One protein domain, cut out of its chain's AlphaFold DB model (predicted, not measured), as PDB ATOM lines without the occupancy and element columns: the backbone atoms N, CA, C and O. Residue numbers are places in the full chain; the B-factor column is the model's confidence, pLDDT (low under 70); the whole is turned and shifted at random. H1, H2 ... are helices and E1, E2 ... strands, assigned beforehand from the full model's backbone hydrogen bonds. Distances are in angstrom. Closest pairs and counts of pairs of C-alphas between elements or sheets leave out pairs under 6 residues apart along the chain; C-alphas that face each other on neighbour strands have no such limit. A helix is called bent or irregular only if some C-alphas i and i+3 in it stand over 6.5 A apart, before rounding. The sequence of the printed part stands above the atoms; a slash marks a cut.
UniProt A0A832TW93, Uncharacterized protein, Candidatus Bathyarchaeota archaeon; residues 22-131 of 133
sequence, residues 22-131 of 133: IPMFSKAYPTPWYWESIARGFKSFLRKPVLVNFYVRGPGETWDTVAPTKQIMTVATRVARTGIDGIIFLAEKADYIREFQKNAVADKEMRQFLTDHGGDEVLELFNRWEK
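Overview. This is residues 22 to 131 of the 133 residues of an uncharacterized protein of Candidatus Bathyarchaeota archaeon (UniProt A0A832TW93). A small sheet of three parallel strands has H1 and H2 side by side over one face and the other face bare; H3 crosses close to the far ends of E2 and E3. The helical hairpin H4 and H5 packs on H2, on the side away from the sheet, and H2 is in the middle. The printed part has 110 residues with five named helices and three named strands, in the order E1 H1 E2 H2 E3 H3 H4 H5; the sheet order is E1 E2 E3, and the class is mixed, helices and strands. It is compact, with a radius of gyration of the C-alphas of 13.3 A, and spans 36 by 31 by 24 A.

Arrangement. E1, residues 22 to 24, and E2, residues 50 to 57, are parallel neighbours, with N 22 and O 51 at 2.8 A. E3, residues 86 to 91, is parallel to E2, with N 54 and O 88 at 2.9 A. H1, residues 32 to 45, has a height over the sheet of 9.1 A, from a local plane through just 6 of the sheet's C-alphas. H2, residues 69 to 80, is on the same face, at a height of 9.7 A, over E2 and E3 and along the strands. Two strand-helix-strand units, parallel strands joined through a helix, are E1, H1, E2 and E2, H2, E3, both with right-handed crossovers. With H3, residues 94 to 106, H1 and H2 make two layers, helices on one face of a sheet. H1 and H2 touch at a shallow tilt of 31 degrees, the same way; their closest C-alphas, of Glu 36 and Val 79, are 4.8 A apart. H2 is the hub. Its residues 69 to 73 touch H3, about perpendicular at 88 degrees, with the closest C-alphas, of Thr 69 and Ala 104, 6.2 A apart. H2, H4, residues 108 to 117, and H5, residues 120 to 131, form a bundle, three helices packed together. H4 and H5 are a helical hairpin at a shallow tilt of 22 degrees, and neither is on the sheet. In H2 and H3 every O i to N i+4 pair is within hydrogen-bond range; the counts are 9 of 10 in H1, 3 of 6 in H4 and 6 of 8 in H5.

Along the chain. E1 begins at C-alpha 22, (-6.409, 18.134, 29.661). H1 is 21.0 A long, E2 22.1 A, H2 16.4 A, E3 16.3 A and H3 18.5 A. H4, 15.0 A, is irregular, but only just: C-alphas 113 and 116 are 6.9 A apart. H5, 18.0 A, ends at C-alpha 131, (9.517, 25.842, 6.529).

Size, cuts and confidence. The two C-alphas farthest apart, of Arg 47 and Asp 64, are 38.1 A apart. The printed part has no cut. The link from E2 to H2, 11 residues, is long. Mean pLDDT of the printed part is 95.7, and no printed residue is under 70.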
ATOM      1  N   ILE A  22      -5.803  17.112  28.807       95.69
ATOM      2  CA  ILE A  22      -6.409  18.134  29.661       95.69
ATOM      3  C   ILE A  22      -6.837  19.319  28.787       95.69
ATOM      4  O   ILE A  22      -5.980  20.061  28.292       95.69
ATOM      5  N   PRO A  23      -8.149  19.537  28.576       94.00
ATOM      6  CA  PRO A  23      -8.626  20.670  27.796       94.00
ATOM      7  C   PRO A  23      -8.334  21.981  28.534       94.00
ATOM      8  O   PRO A  23      -8.852  22.217  29.625       94.00
ATOM      9  N   MET A  24      -7.515  22.844  27.934       95.12
ATOM     10  CA  MET A  24      -7.156  24.157  28.471       95.12
ATOM     11  C   MET A  24      -7.709  25.258  27.569       95.12
ATOM     12  O   MET A  24      -6.974  26.069  27.012       95.12
ATOM     13  N   PHE A  25      -9.028  25.253  27.377       91.56
ATOM     14  CA  PHE A  25      -9.686  26.172  26.452       91.56
ATOM     15  C   PHE A  25      -9.993  27.508  27.105       91.56
ATOM     16  O   PHE A  25     -10.589  27.578  28.179       91.56
ATOM     17  N   SER A  26      -9.638  28.577  26.404       92.44
ATOM     18  CA  SER A  26     -10.052  29.925  26.749       92.44
ATOM     19  C   SER A  26     -10.088  30.812  25.516       92.44
ATOM     20  O   SER A  26      -9.312  30.625  24.579       92.44
ATOM     21  N   LYS A  27     -10.961  31.823  25.550       90.50
ATOM     22  CA  LYS A  27     -10.978  32.909  24.561       90.50
ATOM     23  C   LYS A  27      -9.869  33.940  24.790       90.50
ATOM     24  O   LYS A  27      -9.642  34.789  23.942       90.50
ATOM     25  N   ALA A  28      -9.171  33.860  25.922       91.94
ATOM     26  CA  ALA A  28      -7.990  34.660  26.228       91.94
ATOM     27  C   ALA A  28      -7.063  33.906  27.194       91.94
ATOM     28  O   ALA A  28      -7.528  33.256  28.131       91.94
ATOM     29  N   TYR A  29      -5.749  34.054  27.049       94.31
ATOM     30  CA  TYR A  29      -4.759  33.508  27.987       94.31
ATOM     31  C   TYR A  29      -4.023  34.648  28.714       94.31
ATOM     32  O   TYR A  29      -2.803  34.760  28.598       94.31
ATOM     33  N   PRO A  30      -4.735  35.520  29.463       88.69
ATOM     34  CA  PRO A  30      -4.156  36.747  30.015       88.69
ATOM     35  C   PRO A  30      -3.120  36.478  31.109       88.69
ATOM     36  O   PRO A  30      -2.192  37.262  31.288       88.69
ATOM     37  N   THR A  31      -3.259  35.358  31.822       92.44
ATOM     38  CA  THR A  31      -2.391  34.997  32.945       92.44
ATOM     39  C   THR A  31      -1.748  33.639  32.680       92.44
ATOM     40  O   THR A  31      -2.281  32.614  33.105       92.44
ATOM     41  N   PRO A  32      -0.592  33.585  32.000       92.06
ATOM     42  CA  PRO A  32       0.066  32.318  31.678       92.06
ATOM     43  C   PRO A  32       0.401  31.454  32.908       92.06
ATOM     44  O   PRO A  32       0.355  30.230  32.833       92.06
ATOM     45  N   TRP A  33       0.659  32.080  34.063       92.81
ATOM     46  CA  TRP A  33       0.910  31.402  35.345       92.81
ATOM     47  C   TRP A  33      -0.263  30.532  35.820       92.81
ATOM     48  O   TRP A  33      -0.047  29.510  36.471       92.81
ATOM     49  N   TYR A  34      -1.501  30.921  35.494       95.25
ATOM     50  CA  TYR A  34      -2.696  30.149  35.837       95.25
ATOM     51  C   TYR A  34      -2.681  28.791  35.125       95.25
ATOM     52  O   TYR A  34      -2.779  27.746  35.764       95.25
ATOM     53  N   TRP A  35      -2.457  28.804  33.813       96.44
ATOM     54  CA  TRP A  35      -2.391  27.600  32.981       96.44
ATOM     55  C   TRP A  35      -1.200  26.717  33.329       96.44
ATOM     56  O   TRP A  35      -1.331  25.500  33.410       96.44
ATOM     57  N   GLU A  36      -0.059  27.339  33.619       95.88
ATOM     58  CA  GLU A  36       1.115  26.639  34.123       95.88
ATOM     59  C   GLU A  36       0.821  25.891  35.431       95.88
ATOM     60  O   GLU A  36       1.207  24.733  35.590       95.88
ATOM     61  N   SER A  37       0.109  26.530  36.360       96.56
ATOM     62  CA  SER A  37      -0.254  25.916  37.641       96.56
ATOM     63  C   SER A  37      -1.178  24.714  37.443       96.56
ATOM     64  O   SER A  37      -0.995  23.686  38.095       96.56
ATOM     65  N   ILE A  38      -2.128  24.807  36.505       96.00
ATOM     66  CA  ILE A  38      -3.009  23.687  36.149       96.00
ATOM     67  C   ILE A  38      -2.202  22.538  35.533       96.00
ATOM     68  O   ILE A  38      -2.359  21.394  35.957       96.00
ATOM     69  N   ALA A  39      -1.328  22.831  34.565       97.31
ATOM     70  CA  ALA A  39      -0.506  21.827  33.890       97.31
ATOM     71  C   ALA A  39       0.390  21.074  34.879       97.31
ATOM     72  O   ALA A  39       0.363  19.843  34.935       97.31
ATOM     73  N   ARG A  40       1.100  21.815  35.739       97.12
ATOM     74  CA  ARG A  40       1.921  21.256  36.819       97.12
ATOM     75  C   ARG A  40       1.086  20.420  37.787       97.12
ATOM     76  O   ARG A  40       1.517  19.343  38.189       97.12
ATOM     77  N   GLY A  41      -0.111  20.897  38.128       96.62
ATOM     78  CA  GLY A  41      -1.073  20.186  38.963       96.62
ATOM     79  C   GLY A  41      -1.394  18.804  38.404       96.62
ATOM     80  O   GLY A  41      -1.114  17.811  39.068       96.62
ATOM     81  N   PHE A  42      -1.902  18.719  37.174       96.25
ATOM     82  CA  PHE A  42      -2.217  17.432  36.542       96.25
ATOM     83  C   PHE A  42      -0.989  16.540  36.353       96.25
ATOM     84  O   PHE A  42      -1.042  15.356  36.685       96.25
ATOM     85  N   LYS A  43       0.135  17.102  35.892       96.88
ATOM     86  CA  LYS A  43       1.371  16.338  35.687       96.88
ATOM     87  C   LYS A  43       1.909  15.722  36.982       96.88
ATOM     88  O   LYS A  43       2.512  14.657  36.936       96.88
ATOM     89  N   SER A  44       1.674  16.358  38.132       96.12
ATOM     90  CA  SER A  44       2.177  15.875  39.424       96.12
ATOM     91  C   SER A  44       1.513  14.595  39.942       96.12
ATOM     92  O   SER A  44       2.112  13.928  40.784       96.12
ATOM     93  N   PHE A  45       0.306  14.244  39.476       94.00
ATOM     94  CA  PHE A  45      -0.420  13.074  39.992       94.00
ATOM     95  C   PHE A  45      -0.910  12.095  38.922       94.00
ATOM     96  O   PHE A  45      -1.185  10.944  39.254       94.00
ATOM     97  N   LEU A  46      -1.041  12.502  37.656       95.88
ATOM     98  CA  LEU A  46      -1.444  11.577  36.596       95.88
ATOM     99  C   LEU A  46      -0.283  10.653  36.213       95.88
ATOM    100  O   LEU A  46       0.811  11.103  35.885       95.88
ATOM    101  N   ARG A  47      -0.538   9.342  36.232       94.12
ATOM    102  CA  ARG A  47       0.483   8.295  36.027       94.12
ATOM    103  C   ARG A  47       0.778   7.977  34.559       94.12
ATOM    104  O   ARG A  47       1.691   7.207  34.273       94.12
ATOM    105  N   LYS A  48      -0.008   8.532  33.638       97.50
ATOM    106  CA  LYS A  48       0.157   8.404  32.183       97.50
ATOM    107  C   LYS A  48       0.612   9.741  31.595       97.50
ATOM    108  O   LYS A  48       0.394  10.764  32.249       97.50
ATOM    109  N   PRO A  49       1.201   9.753  30.385       98.25
ATOM    110  CA  PRO A  49       1.499  10.983  29.664       98.25
ATOM    111  C   PRO A  49       0.326  11.968  29.681       98.25
ATOM    112  O   PRO A  49      -0.828  11.582  29.490       98.25
ATOM    113  N   VAL A  50       0.630  13.237  29.927       98.25
ATOM    114  CA  VAL A  50      -0.320  14.337  30.050       98.25
ATOM    115  C   VAL A  50      -0.103  15.302  28.896       98.25
ATOM    116  O   VAL A  50       0.916  15.987  28.814       98.25
ATOM    117  N   LEU A  51      -1.103  15.376  28.031       98.19
ATOM    118  CA  LEU A  51      -1.207  16.339  26.950       98.19
ATOM    119  C   LEU A  51      -2.112  17.494  27.385       98.19
ATOM    120  O   LEU A  51      -3.063  17.301  28.147       98.19
ATOM    121  N   VAL A  52      -1.858  18.691  26.868       97.75
ATOM    122  CA  VAL A  52      -2.739  19.851  27.059       97.75
ATOM    123  C   VAL A  52      -3.211  20.396  25.723       97.75
ATOM    124  O   VAL A  52      -2.470  20.355  24.739       97.75
ATOM    125  N   ASN A  53      -4.419  20.958  25.688       96.12
ATOM    126  CA  ASN A  53      -4.955  21.536  24.459       96.12
ATOM    127  C   ASN A  53      -5.194  23.032  24.607       96.12
ATOM    128  O   ASN A  53      -5.999  23.434  25.448       96.12
ATOM    129  N   PHE A  54      -4.585  23.832  23.732       97.38
ATOM    130  CA  PHE A  54      -4.882  25.257  23.621       97.38
ATOM    131  C   PHE A  54      -5.817  25.516  22.454       97.38
ATOM    132  O   PHE A  54      -5.573  25.110  21.318       97.38
ATOM    133  N   TYR A  55      -6.897  26.215  22.760       96.31
ATOM    134  CA  TYR A  55      -7.880  26.646  21.787       96.31
ATOM    135  C   TYR A  55      -7.328  27.790  20.933       96.31
ATOM    136  O   TYR A  55      -6.999  28.850  21.468       96.31
ATOM    137  N   VAL A  56      -7.224  27.554  19.623       97.31
ATOM    138  CA  VAL A  56      -6.821  28.542  18.616       97.31
ATOM    139  C   VAL A  56      -8.056  29.236  18.056       97.31
ATOM    140  O   VAL A  56      -8.156  30.456  18.147       97.31
ATOM    141  N   ARG A  57      -8.996  28.473  17.477       96.81
ATOM    142  CA  ARG A  57     -10.238  29.014  16.899       96.81
ATOM    143  C   ARG A  57     -11.256  27.928  16.568       96.81
ATOM    144  O   ARG A  57     -10.899  26.927  15.947       96.81
ATOM    145  N   GLY A  58     -12.524  28.153  16.897       94.81
ATOM    146  CA  GLY A  58     -13.610  27.222  16.588       94.81
ATOM    147  C   GLY A  58     -14.670  27.765  15.627       94.81
ATOM    148  O   GLY A  58     -14.481  28.815  15.002       94.81
ATOM    149  N   PRO A  59     -15.793  27.034  15.499       93.56
ATOM    150  CA  PRO A  59     -16.884  27.384  14.598       93.56
ATOM    151  C   PRO A  59     -17.517  28.735  14.943       93.56
ATOM    152  O   PRO A  59     -17.816  29.015  16.102       93.56
ATOM    153  N   GLY A  60     -17.762  29.562  13.925       92.12
ATOM    154  CA  GLY A  60     -18.469  30.841  14.076       92.12
ATOM    155  C   GLY A  60     -17.666  31.972  14.733       92.12
ATOM    156  O   GLY A  60     -18.206  33.055  14.933       92.12
ATOM    157  N   GLU A  61     -16.389  31.757  15.045       94.81
ATOM    158  CA  GLU A  61     -15.519  32.772  15.650       94.81
ATOM    159  C   GLU A  61     -14.696  33.529  14.606       94.81
ATOM    160  O   GLU A  61     -14.382  32.997  13.540       94.81
ATOM    161  N   THR A  62     -14.286  34.755  14.924       95.50
ATOM    162  CA  THR A  62     -13.296  35.552  14.178       95.50
ATOM    163  C   THR A  62     -11.996  35.684  14.976       95.50
ATOM    164  O   THR A  62     -11.966  35.387  16.173       95.50
ATOM    165  N   TRP A  63     -10.919  36.155  14.338       95.12
ATOM    166  CA  TRP A  63      -9.635  36.400  15.012       95.12
ATOM    167  C   TRP A  63      -9.720  37.446  16.135       95.12
ATOM    168  O   TRP A  63      -8.928  37.388  17.067       95.12
ATOM    169  N   ASP A  64     -10.729  38.321  16.105       95.19
ATOM    170  CA  ASP A  64     -10.994  39.310  17.160       95.19
ATOM    171  C   ASP A  64     -11.737  38.723  18.372       95.19
ATOM    172  O   ASP A  64     -11.842  39.360  19.418       95.19
ATOM    173  N   THR A  65     -12.286  37.511  18.238       94.81
ATOM    174  CA  THR A  65     -13.094  36.849  19.281       94.81
ATOM    175  C   THR A  65     -12.357  35.728  20.015       94.81
ATOM    176  O   THR A  65     -12.928  35.098  20.907       94.81
ATOM    177  N   VAL A  66     -11.101  35.475  19.638       96.06
ATOM    178  CA  VAL A  66     -10.239  34.428  20.198       96.06
ATOM    179  C   VAL A  66      -8.950  35.030  20.747       96.06
ATOM    180  O   VAL A  66      -8.676  36.220  20.589       96.06
ATOM    181  N   ALA A  67      -8.145  34.204  21.411       96.94
ATOM    182  CA  ALA A  67      -6.903  34.674  21.992       96.94
ATOM    183  C   ALA A  67      -5.914  35.093  20.887       96.94
ATOM    184  O   ALA A  67      -5.699  34.329  19.942       96.94
ATOM    185  N   PRO A  68      -5.241  36.251  21.022       97.12
ATOM    186  CA  PRO A  68      -4.152  36.617  20.128       97.12
ATOM    187  C   PRO A  68      -3.061  35.542  20.113       97.12
ATOM    188  O   PRO A  68      -2.697  35.015  21.168       97.12
ATOM    189  N   THR A  69      -2.468  35.292  18.943       97.44
ATOM    190  CA  THR A  69      -1.406  34.287  18.744       97.44
ATOM    191  C   THR A  69      -0.303  34.374  19.798       97.44
ATOM    192  O   THR A  69       0.039  33.366  20.412       97.44
ATOM    193  N   LYS A  70       0.171  35.585  20.117       97.12
ATOM    194  CA  LYS A  70       1.198  35.816  21.145       97.12
ATOM    195  C   LYS A  70       0.825  35.327  22.550       97.12
ATOM    196  O   LYS A  70       1.692  34.882  23.300       97.12
ATOM    197  N   GLN A  71      -0.461  35.361  22.915       97.38
ATOM    198  CA  GLN A  71      -0.919  34.824  24.200       97.38
ATOM    199  C   GLN A  71      -0.835  33.296  24.203       97.38
ATOM    200  O   GLN A  71      -0.368  32.712  25.180       97.38
ATOM    201  N   ILE A  72      -1.218  32.659  23.092       97.69
ATOM    202  CA  ILE A  72      -1.113  31.207  22.914       97.69
ATOM    203  C   ILE A  72       0.362  30.771  22.900       97.69
ATOM    204  O   ILE A  72       0.724  29.804  23.564       97.69
ATOM    205  N   MET A  73       1.241  31.510  22.214       97.75
ATOM    206  CA  MET A  73       2.688  31.253  22.223       97.75
ATOM    207  C   MET A  73       3.260  31.325  23.641       97.75
ATOM    208  O   MET A  73       3.972  30.418  24.076       97.75
ATOM    209  N   THR A  74       2.901  32.374  24.386       97.06
ATOM    210  CA  THR A  74       3.355  32.565  25.767       97.06
ATOM    211  C   THR A  74       2.887  31.433  26.675       97.06
ATOM    212  O   THR A  74       3.687  30.874  27.427       97.06
ATOM    213  N   VAL A  75       1.600  31.078  26.630       97.12
ATOM    214  CA  VAL A  75       1.068  30.024  27.501       97.12
ATOM    215  C   VAL A  75       1.615  28.649  27.128       97.12
ATOM    216  O   VAL A  75       1.980  27.900  28.028       97.12
ATOM    217  N   ALA A  76       1.759  28.337  25.836       97.56
ATOM    218  CA  ALA A  76       2.302  27.060  25.384       97.56
ATOM    219  C   ALA A  76       3.745  26.861  25.852       97.56
ATOM    220  O   ALA A  76       4.062  25.836  26.450       97.56
ATOM    221  N   THR A  77       4.583  27.882  25.680       97.12
ATOM    222  CA  THR A  77       5.981  27.885  26.137       97.12
ATOM    223  C   THR A  77       6.070  27.657  27.649       97.12
ATOM    224  O   THR A  77       6.776  26.777  28.143       97.12
ATOM    225  N   ARG A  78       5.260  28.393  28.416       95.88
ATOM    226  CA  ARG A  78       5.262  28.306  29.882       95.88
ATOM    227  C   ARG A  78       4.628  27.038  30.432       95.88
ATOM    228  O   ARG A  78       4.942  26.638  31.549       95.88
ATOM    229  N   VAL A  79       3.731  26.412  29.686       97.38
ATOM    230  CA  VAL A  79       3.175  25.114  30.058       97.38
ATOM    231  C   VAL A  79       4.150  23.994  29.703       97.38
ATOM    232  O   VAL A  79       4.326  23.097  30.522       97.38
ATOM    233  N   ALA A  80       4.886  24.083  28.594       96.75
ATOM    234  CA  ALA A  80       5.920  23.104  28.248       96.75
ATOM    235  C   ALA A  80       6.987  22.947  29.343       96.75
ATOM    236  O   ALA A  80       7.295  21.825  29.738       96.75
ATOM    237  N   ARG A  81       7.453  24.045  29.963       95.12
ATOM    238  CA  ARG A  81       8.418  23.971  31.087       95.12
ATOM    239  C   ARG A  81       7.904  23.258  32.348       95.12
ATOM    240  O   ARG A  81       8.653  23.100  33.310       95.12
ATOM    241  N   THR A  82       6.627  22.876  32.407       96.00
ATOM    242  CA  THR A  82       6.088  22.077  33.522       96.00
ATOM    243  C   THR A  82       6.385  20.584  33.387       96.00
ATOM    244  O   THR A  82       6.162  19.852  34.349       96.00
ATOM    245  N   GLY A  83       6.903  20.143  32.234       94.31
ATOM    246  CA  GLY A  83       7.167  18.735  31.940       94.31
ATOM    247  C   GLY A  83       5.938  17.969  31.446       94.31
ATOM    248  O   GLY A  83       5.896  16.748  31.577       94.31
ATOM    249  N   ILE A  84       4.919  18.663  30.928       97.00
ATOM    250  CA  ILE A  84       3.847  18.015  30.156       97.00
ATOM    251  C   ILE A  84       4.435  17.269  28.955       97.00
ATOM    252  O   ILE A  84       5.488  17.633  28.445       97.00
ATOM    253  N   ASP A  85       3.753  16.221  28.507       97.56
ATOM    254  CA  ASP A  85       4.276  15.308  27.484       97.56
ATOM    255  C   ASP A  85       3.879  15.735  26.062       97.56
ATOM    256  O   ASP A  85       4.299  15.128  25.081       97.56
ATOM    257  N   GLY A  86       3.056  16.780  25.933       97.25
ATOM    258  CA  GLY A  86       2.727  17.360  24.638       97.25
ATOM    259  C   GLY A  86       1.632  18.420  24.674       97.25
ATOM    260  O   GLY A  86       0.864  18.555  25.630       97.25
ATOM    261  N   ILE A  87       1.576  19.191  23.592       97.69
ATOM    262  CA  ILE A  87       0.636  20.295  23.398       97.69
ATOM    263  C   ILE A  87      -0.096  20.088  22.078       97.69
ATOM    264  O   ILE A  87       0.530  19.876  21.039       97.69
ATOM    265  N   ILE A  88      -1.420  20.206  22.109       97.38
ATOM    266  CA  ILE A  88      -2.275  20.196  20.923       97.38
ATOM    267  C   ILE A  88      -2.841  21.602  20.725       97.38
ATOM    268  O   ILE A  88      -3.552  22.138  21.577       97.38
ATOM    269  N   PHE A  89      -2.561  22.200  19.569       97.44
ATOM    270  CA  PHE A  89      -3.217  23.431  19.135       97.44
ATOM    271  C   PHE A  89      -4.522  23.065  18.431       97.44
ATOM    272  O   PHE A  89      -4.512  22.477  17.351       97.44
ATOM    273  N   LEU A  90      -5.650  23.364  19.071       96.06
ATOM    274  CA  LEU A  90      -6.967  22.964  18.597       96.06
ATOM    275  C   LEU A  90      -7.595  24.068  17.748       96.06
ATOM    276  O   LEU A  90      -7.833  25.173  18.238       96.06
ATOM    277  N   ALA A  91      -7.950  23.737  16.509       97.00
ATOM    278  CA  ALA A  91      -8.819  24.569  15.692       97.00
ATOM    279  C   ALA A  91      -9.840  23.732  14.919       97.00
ATOM    280  O   ALA A  91      -9.600  22.563  14.629       97.00
ATOM    281  N   GLU A  92     -10.960  24.353  14.548       95.94
ATOM    282  CA  GLU A  92     -12.004  23.727  13.722       95.94
ATOM    283  C   GLU A  92     -11.482  23.314  12.336       95.94
ATOM    284  O   GLU A  92     -11.869  22.275  11.806       95.94
ATOM    285  N   LYS A  93     -10.619  24.137  11.730       96.50
ATOM    286  CA  LYS A  93     -10.160  23.969  10.346       96.50
ATOM    287  C   LYS A  93      -8.646  24.019  10.259       96.50
ATOM    288  O   LYS A  93      -8.001  24.815  10.941       96.50
ATOM    289  N   ALA A  94      -8.092  23.243   9.329       95.81
ATOM    290  CA  ALA A  94      -6.660  23.251   9.034       95.81
ATOM    291  C   ALA A  94      -6.151  24.654   8.654       95.81
ATOM    292  O   ALA A  94      -5.063  25.042   9.072       95.81
ATOM    293  N   ASP A  95      -6.949  25.445   7.932       96.06
ATOM    294  CA  ASP A  95      -6.569  26.810   7.544       96.06
ATOM    295  C   ASP A  95      -6.391  27.745   8.742       96.06
ATOM    296  O   ASP A  95      -5.527  28.617   8.713       96.06
ATOM    297  N   TYR A  96      -7.141  27.541   9.829       97.44
ATOM    298  CA  TYR A  96      -6.960  28.334  11.046       97.44
ATOM    299  C   TYR A  96      -5.642  27.986  11.743       97.44
ATOM    300  O   TYR A  96      -4.977  28.879  12.258       97.44
ATOM    301  N   ILE A  97      -5.222  26.716  11.711       97.38
ATOM    302  CA  ILE A  97      -3.889  26.328  12.190       97.38
ATOM    303  C   ILE A  97      -2.803  26.944  11.309       97.38
ATOM    304  O   ILE A  97      -1.874  27.529  11.850       97.38
ATOM    305  N   ARG A  98      -2.935  26.895   9.977       97.00
ATOM    306  CA  ARG A  98      -1.959  27.515   9.062       97.00
ATOM    307  C   ARG A  98      -1.800  29.011   9.322       97.00
ATOM    308  O   ARG A  98      -0.684  29.520   9.337       97.00
ATOM    309  N   GLU A  99      -2.903  29.709   9.557       97.25
ATOM    310  CA  GLU A  99      -2.882  31.136   9.872       97.25
ATOM    311  C   GLU A  99      -2.268  31.416  11.251       97.25
ATOM    312  O   GLU A  99      -1.456  32.325  11.406       97.25
ATOM    313  N   PHE A 100      -2.575  30.594  12.257       97.81
ATOM    314  CA  PHE A 100      -1.909  30.659  13.558       97.81
ATOM    315  C   PHE A 100      -0.391  30.441  13.441       97.81
ATOM    316  O   PHE A 100       0.377  31.203  14.025       97.81
ATOM    317  N   GLN A 101       0.049  29.469  12.634       98.06
ATOM    318  CA  GLN A 101       1.465  29.207  12.362       98.06
ATOM    319  C   GLN A 101       2.146  30.406  11.690       98.06
ATOM    320  O   GLN A 101       3.210  30.825  12.145       98.06
ATOM    321  N   LYS A 102       1.515  31.007  10.668       97.50
ATOM    322  CA  LYS A 102       1.997  32.237  10.011       97.50
ATOM    323  C   LYS A 102       2.185  33.371  11.010       97.50
ATOM    324  O   LYS A 102       3.248  33.984  11.053       97.50
ATOM    325  N   ASN A 103       1.177  33.609  11.845       97.56
ATOM    326  CA  ASN A 103       1.217  34.659  12.857       97.56
ATOM    327  C   ASN A 103       2.307  34.405  13.912       97.56
ATOM    328  O   ASN A 103       2.991  35.342  14.315       97.56
ATOM    329  N   ALA A 104       2.515  33.150  14.323       97.94
ATOM    330  CA  ALA A 104       3.565  32.791  15.278       97.94
ATOM    331  C   ALA A 104       4.976  32.964  14.690       97.94
ATOM    332  O   ALA A 104       5.895  33.399  15.383       97.94
ATOM    333  N   VAL A 105       5.150  32.655  13.402       97.31
ATOM    334  CA  VAL A 105       6.409  32.868  12.675       97.31
ATOM    335  C   VAL A 105       6.690  34.359  12.467       97.31
ATOM    336  O   VAL A 105       7.831  34.799  12.643       97.31
ATOM    337  N   ALA A 106       5.668  35.143  12.119       97.12
ATOM    338  CA  ALA A 106       5.799  36.577  11.877       97.12
ATOM    339  C   ALA A 106       6.207  37.360  13.140       97.12
ATOM    340  O   ALA A 106       6.974  38.320  13.040       97.12
ATOM    341  N   ASP A 107       5.755  36.933  14.323       97.44
ATOM    342  CA  ASP A 107       6.048  37.585  15.605       97.44
ATOM    343  C   ASP A 107       7.439  37.203  16.157       97.44
ATOM    344  O   ASP A 107       7.600  36.455  17.129       97.44
ATOM    345  N   LYS A 108       8.485  37.698  15.484       95.94
ATOM    346  CA  LYS A 108       9.892  37.457  15.854       95.94
ATOM    347  C   LYS A 108      10.245  38.013  17.233       95.94
ATOM    348  O   LYS A 108      11.038  37.397  17.941       95.94
ATOM    349  N   GLU A 109       9.661  39.149  17.607       96.44
ATOM    350  CA  GLU A 109       9.876  39.773  18.915       96.44
ATOM    351  C   GLU A 109       9.374  38.856  20.031       96.44
ATOM    352  O   GLU A 109      10.124  38.551  20.957       96.44
ATOM    353  N   MET A 110       8.151  38.328  19.905       96.31
ATOM    354  CA  MET A 110       7.599  37.394  20.882       96.31
ATOM    355  C   MET A 110       8.403  36.092  20.952       96.31
ATOM    356  O   MET A 110       8.659  35.596  22.048       96.31
ATOM    357  N   ARG A 111       8.844  35.536  19.813       95.44
ATOM    358  CA  ARG A 111       9.711  34.341  19.811       95.44
ATOM    359  C   ARG A 111      11.031  34.591  20.538       95.44
ATOM    360  O   ARG A 111      11.426  33.761  21.349       95.44
ATOM    361  N   GLN A 112      11.673  35.733  20.287       95.94
ATOM    362  CA  GLN A 112      12.913  36.110  20.964       95.94
ATOM    363  C   GLN A 112      12.697  36.364  22.457       95.94
ATOM    364  O   GLN A 112      13.510  35.942  23.268       95.94
ATOM    365  N   PHE A 113      11.600  37.020  22.839       95.50
ATOM    366  CA  PHE A 113      11.256  37.230  24.244       95.50
ATOM    367  C   PHE A 113      11.114  35.901  24.997       95.50
ATOM    368  O   PHE A 113      11.501  35.789  26.158       95.50
ATOM    369  N   LEU A 114      10.559  34.878  24.347       96.06
ATOM    370  CA  LEU A 114      10.276  33.595  24.983       96.06
ATOM    371  C   LEU A 114      11.498  32.690  25.180       96.06
ATOM    372  O   LEU A 114      11.381  31.756  25.969       96.06
ATOM    373  N   THR A 115      12.654  32.955  24.558       94.25
ATOM    374  CA  THR A 115      13.843  32.078  24.664       94.25
ATOM    375  C   THR A 115      14.287  31.837  26.102       94.25
ATOM    376  O   THR A 115      14.700  30.736  26.443       94.25
ATOM    377  N   ASP A 116      14.116  32.829  26.973       91.56
ATOM    378  CA  ASP A 116      14.569  32.751  28.366       91.56
ATOM    379  C   ASP A 116      13.464  32.264  29.325       91.56
ATOM    380  O   ASP A 116      13.613  32.292  30.548       91.56
ATOM    381  N   HIS A 117      12.322  31.823  28.786       91.12
ATOM    382  CA  HIS A 117      11.158  31.398  29.568       91.12
ATOM    383  C   HIS A 117      11.064  29.873  29.750       91.12
ATOM    384  O   HIS A 117      10.170  29.408  30.466       91.12
ATOM    385  N   GLY A 118      11.998  29.112  29.167       89.75
ATOM    386  CA  GLY A 118      11.994  27.647  29.112       89.75
ATOM    387  C   GLY A 118      10.938  27.095  28.152       89.75
ATOM    388  O   GLY A 118      10.178  27.850  27.563       89.75
ATOM    389  N   GLY A 119      10.846  25.769  28.016       93.12
ATOM    390  CA  GLY A 119       9.926  25.157  27.047       93.12
ATOM    391  C   GLY A 119      10.457  25.197  25.611       93.12
ATOM    392  O   GLY A 119       9.681  25.349  24.669       93.12
ATOM    393  N   ASP A 120      11.774  25.058  25.463       93.81
ATOM    394  CA  ASP A 120      12.529  25.218  24.216       93.81
ATOM    395  C   ASP A 120      11.965  24.381  23.060       93.81
ATOM    396  O   ASP A 120      11.895  24.863  21.936       93.81
ATOM    397  N   GLU A 121      11.434  23.187  23.338       94.00
ATOM    398  CA  GLU A 121      10.781  22.319  22.346       94.00
ATOM    399  C   GLU A 121       9.613  23.008  21.611       94.00
ATOM    400  O   GLU A 121       9.381  22.786  20.418       94.00
ATOM    401  N   VAL A 122       8.871  23.878  22.308       95.75
ATOM    402  CA  VAL A 122       7.778  24.667  21.719       95.75
ATOM    403  C   VAL A 122       8.331  25.791  20.851       95.75
ATOM    404  O   VAL A 122       7.794  26.061  19.776       95.75
ATOM    405  N   LEU A 123       9.423  26.425  21.269       94.75
ATOM    406  CA  LEU A 123      10.078  27.460  20.471       94.75
ATOM    407  C   LEU A 123      10.712  26.866  19.215       94.75
ATOM    408  O   LEU A 123      10.553  27.411  18.123       94.75
ATOM    409  N   GLU A 124      11.338  25.699  19.330       94.75
ATOM    410  CA  GLU A 124      11.818  24.918  18.195       94.75
ATOM    411  C   GLU A 124      10.677  24.521  17.255       94.75
ATOM    412  O   GLU A 124      10.833  24.580  16.034       94.75
ATOM    413  N   LEU A 125       9.506  24.148  17.783       95.62
ATOM    414  CA  LEU A 125       8.313  23.915  16.968       95.62
ATOM    415  C   LEU A 125       7.911  25.171  16.184       95.62
ATOM    416  O   LEU A 125       7.709  25.073  14.974       95.62
ATOM    417  N   PHE A 126       7.843  26.335  16.834       95.44
ATOM    418  CA  PHE A 126       7.519  27.597  16.160       95.44
ATOM    419  C   PHE A 126       8.551  27.952  15.085       95.44
ATOM    420  O   PHE A 126       8.179  28.356  13.987       95.44
ATOM    421  N   ASN A 127       9.837  27.727  15.352       93.56
ATOM    422  CA  ASN A 127      10.906  27.946  14.377       93.56
ATOM    423  C   ASN A 127      10.803  26.976  13.189       93.56
ATOM    424  O   ASN A 127      11.004  27.371  12.043       93.56
ATOM    425  N   ARG A 128      10.433  25.710  13.416       95.38
ATOM    426  CA  ARG A 128      10.224  24.735  12.329       95.38
ATOM    427  C   ARG A 128       9.077  25.119  11.401       95.38
ATOM    428  O   ARG A 128       9.108  24.729  10.233       95.38
ATOM    429  N   TRP A 129       8.090  25.873  11.883       96.38
ATOM    430  CA  TRP A 129       6.993  26.347  11.043       96.38
ATOM    431  C   TRP A 129       7.434  27.341   9.972       96.38
ATOM    432  O   TRP A 129       6.738  27.426   8.972       96.38
ATOM    433  N   GLU A 130       8.610  27.974  10.078       92.94
ATOM    434  CA  GLU A 130       9.185  28.797   8.993       92.94
ATOM    435  C   GLU A 130       9.339  28.032   7.673       92.94
ATOM    436  O   GLU A 130       9.374  28.632   6.607       92.94
ATOM    437  N   LYS A 131       9.425  26.698   7.722       92.12
ATOM    438  CA  LYS A 131       9.517  25.842   6.529       92.12
ATOM    439  C   LYS A 131       8.153  25.490   5.927       92.12
ATOM    440  O   LYS A 131       8.104  24.853   4.879       92.12
TER     441      LYS A 131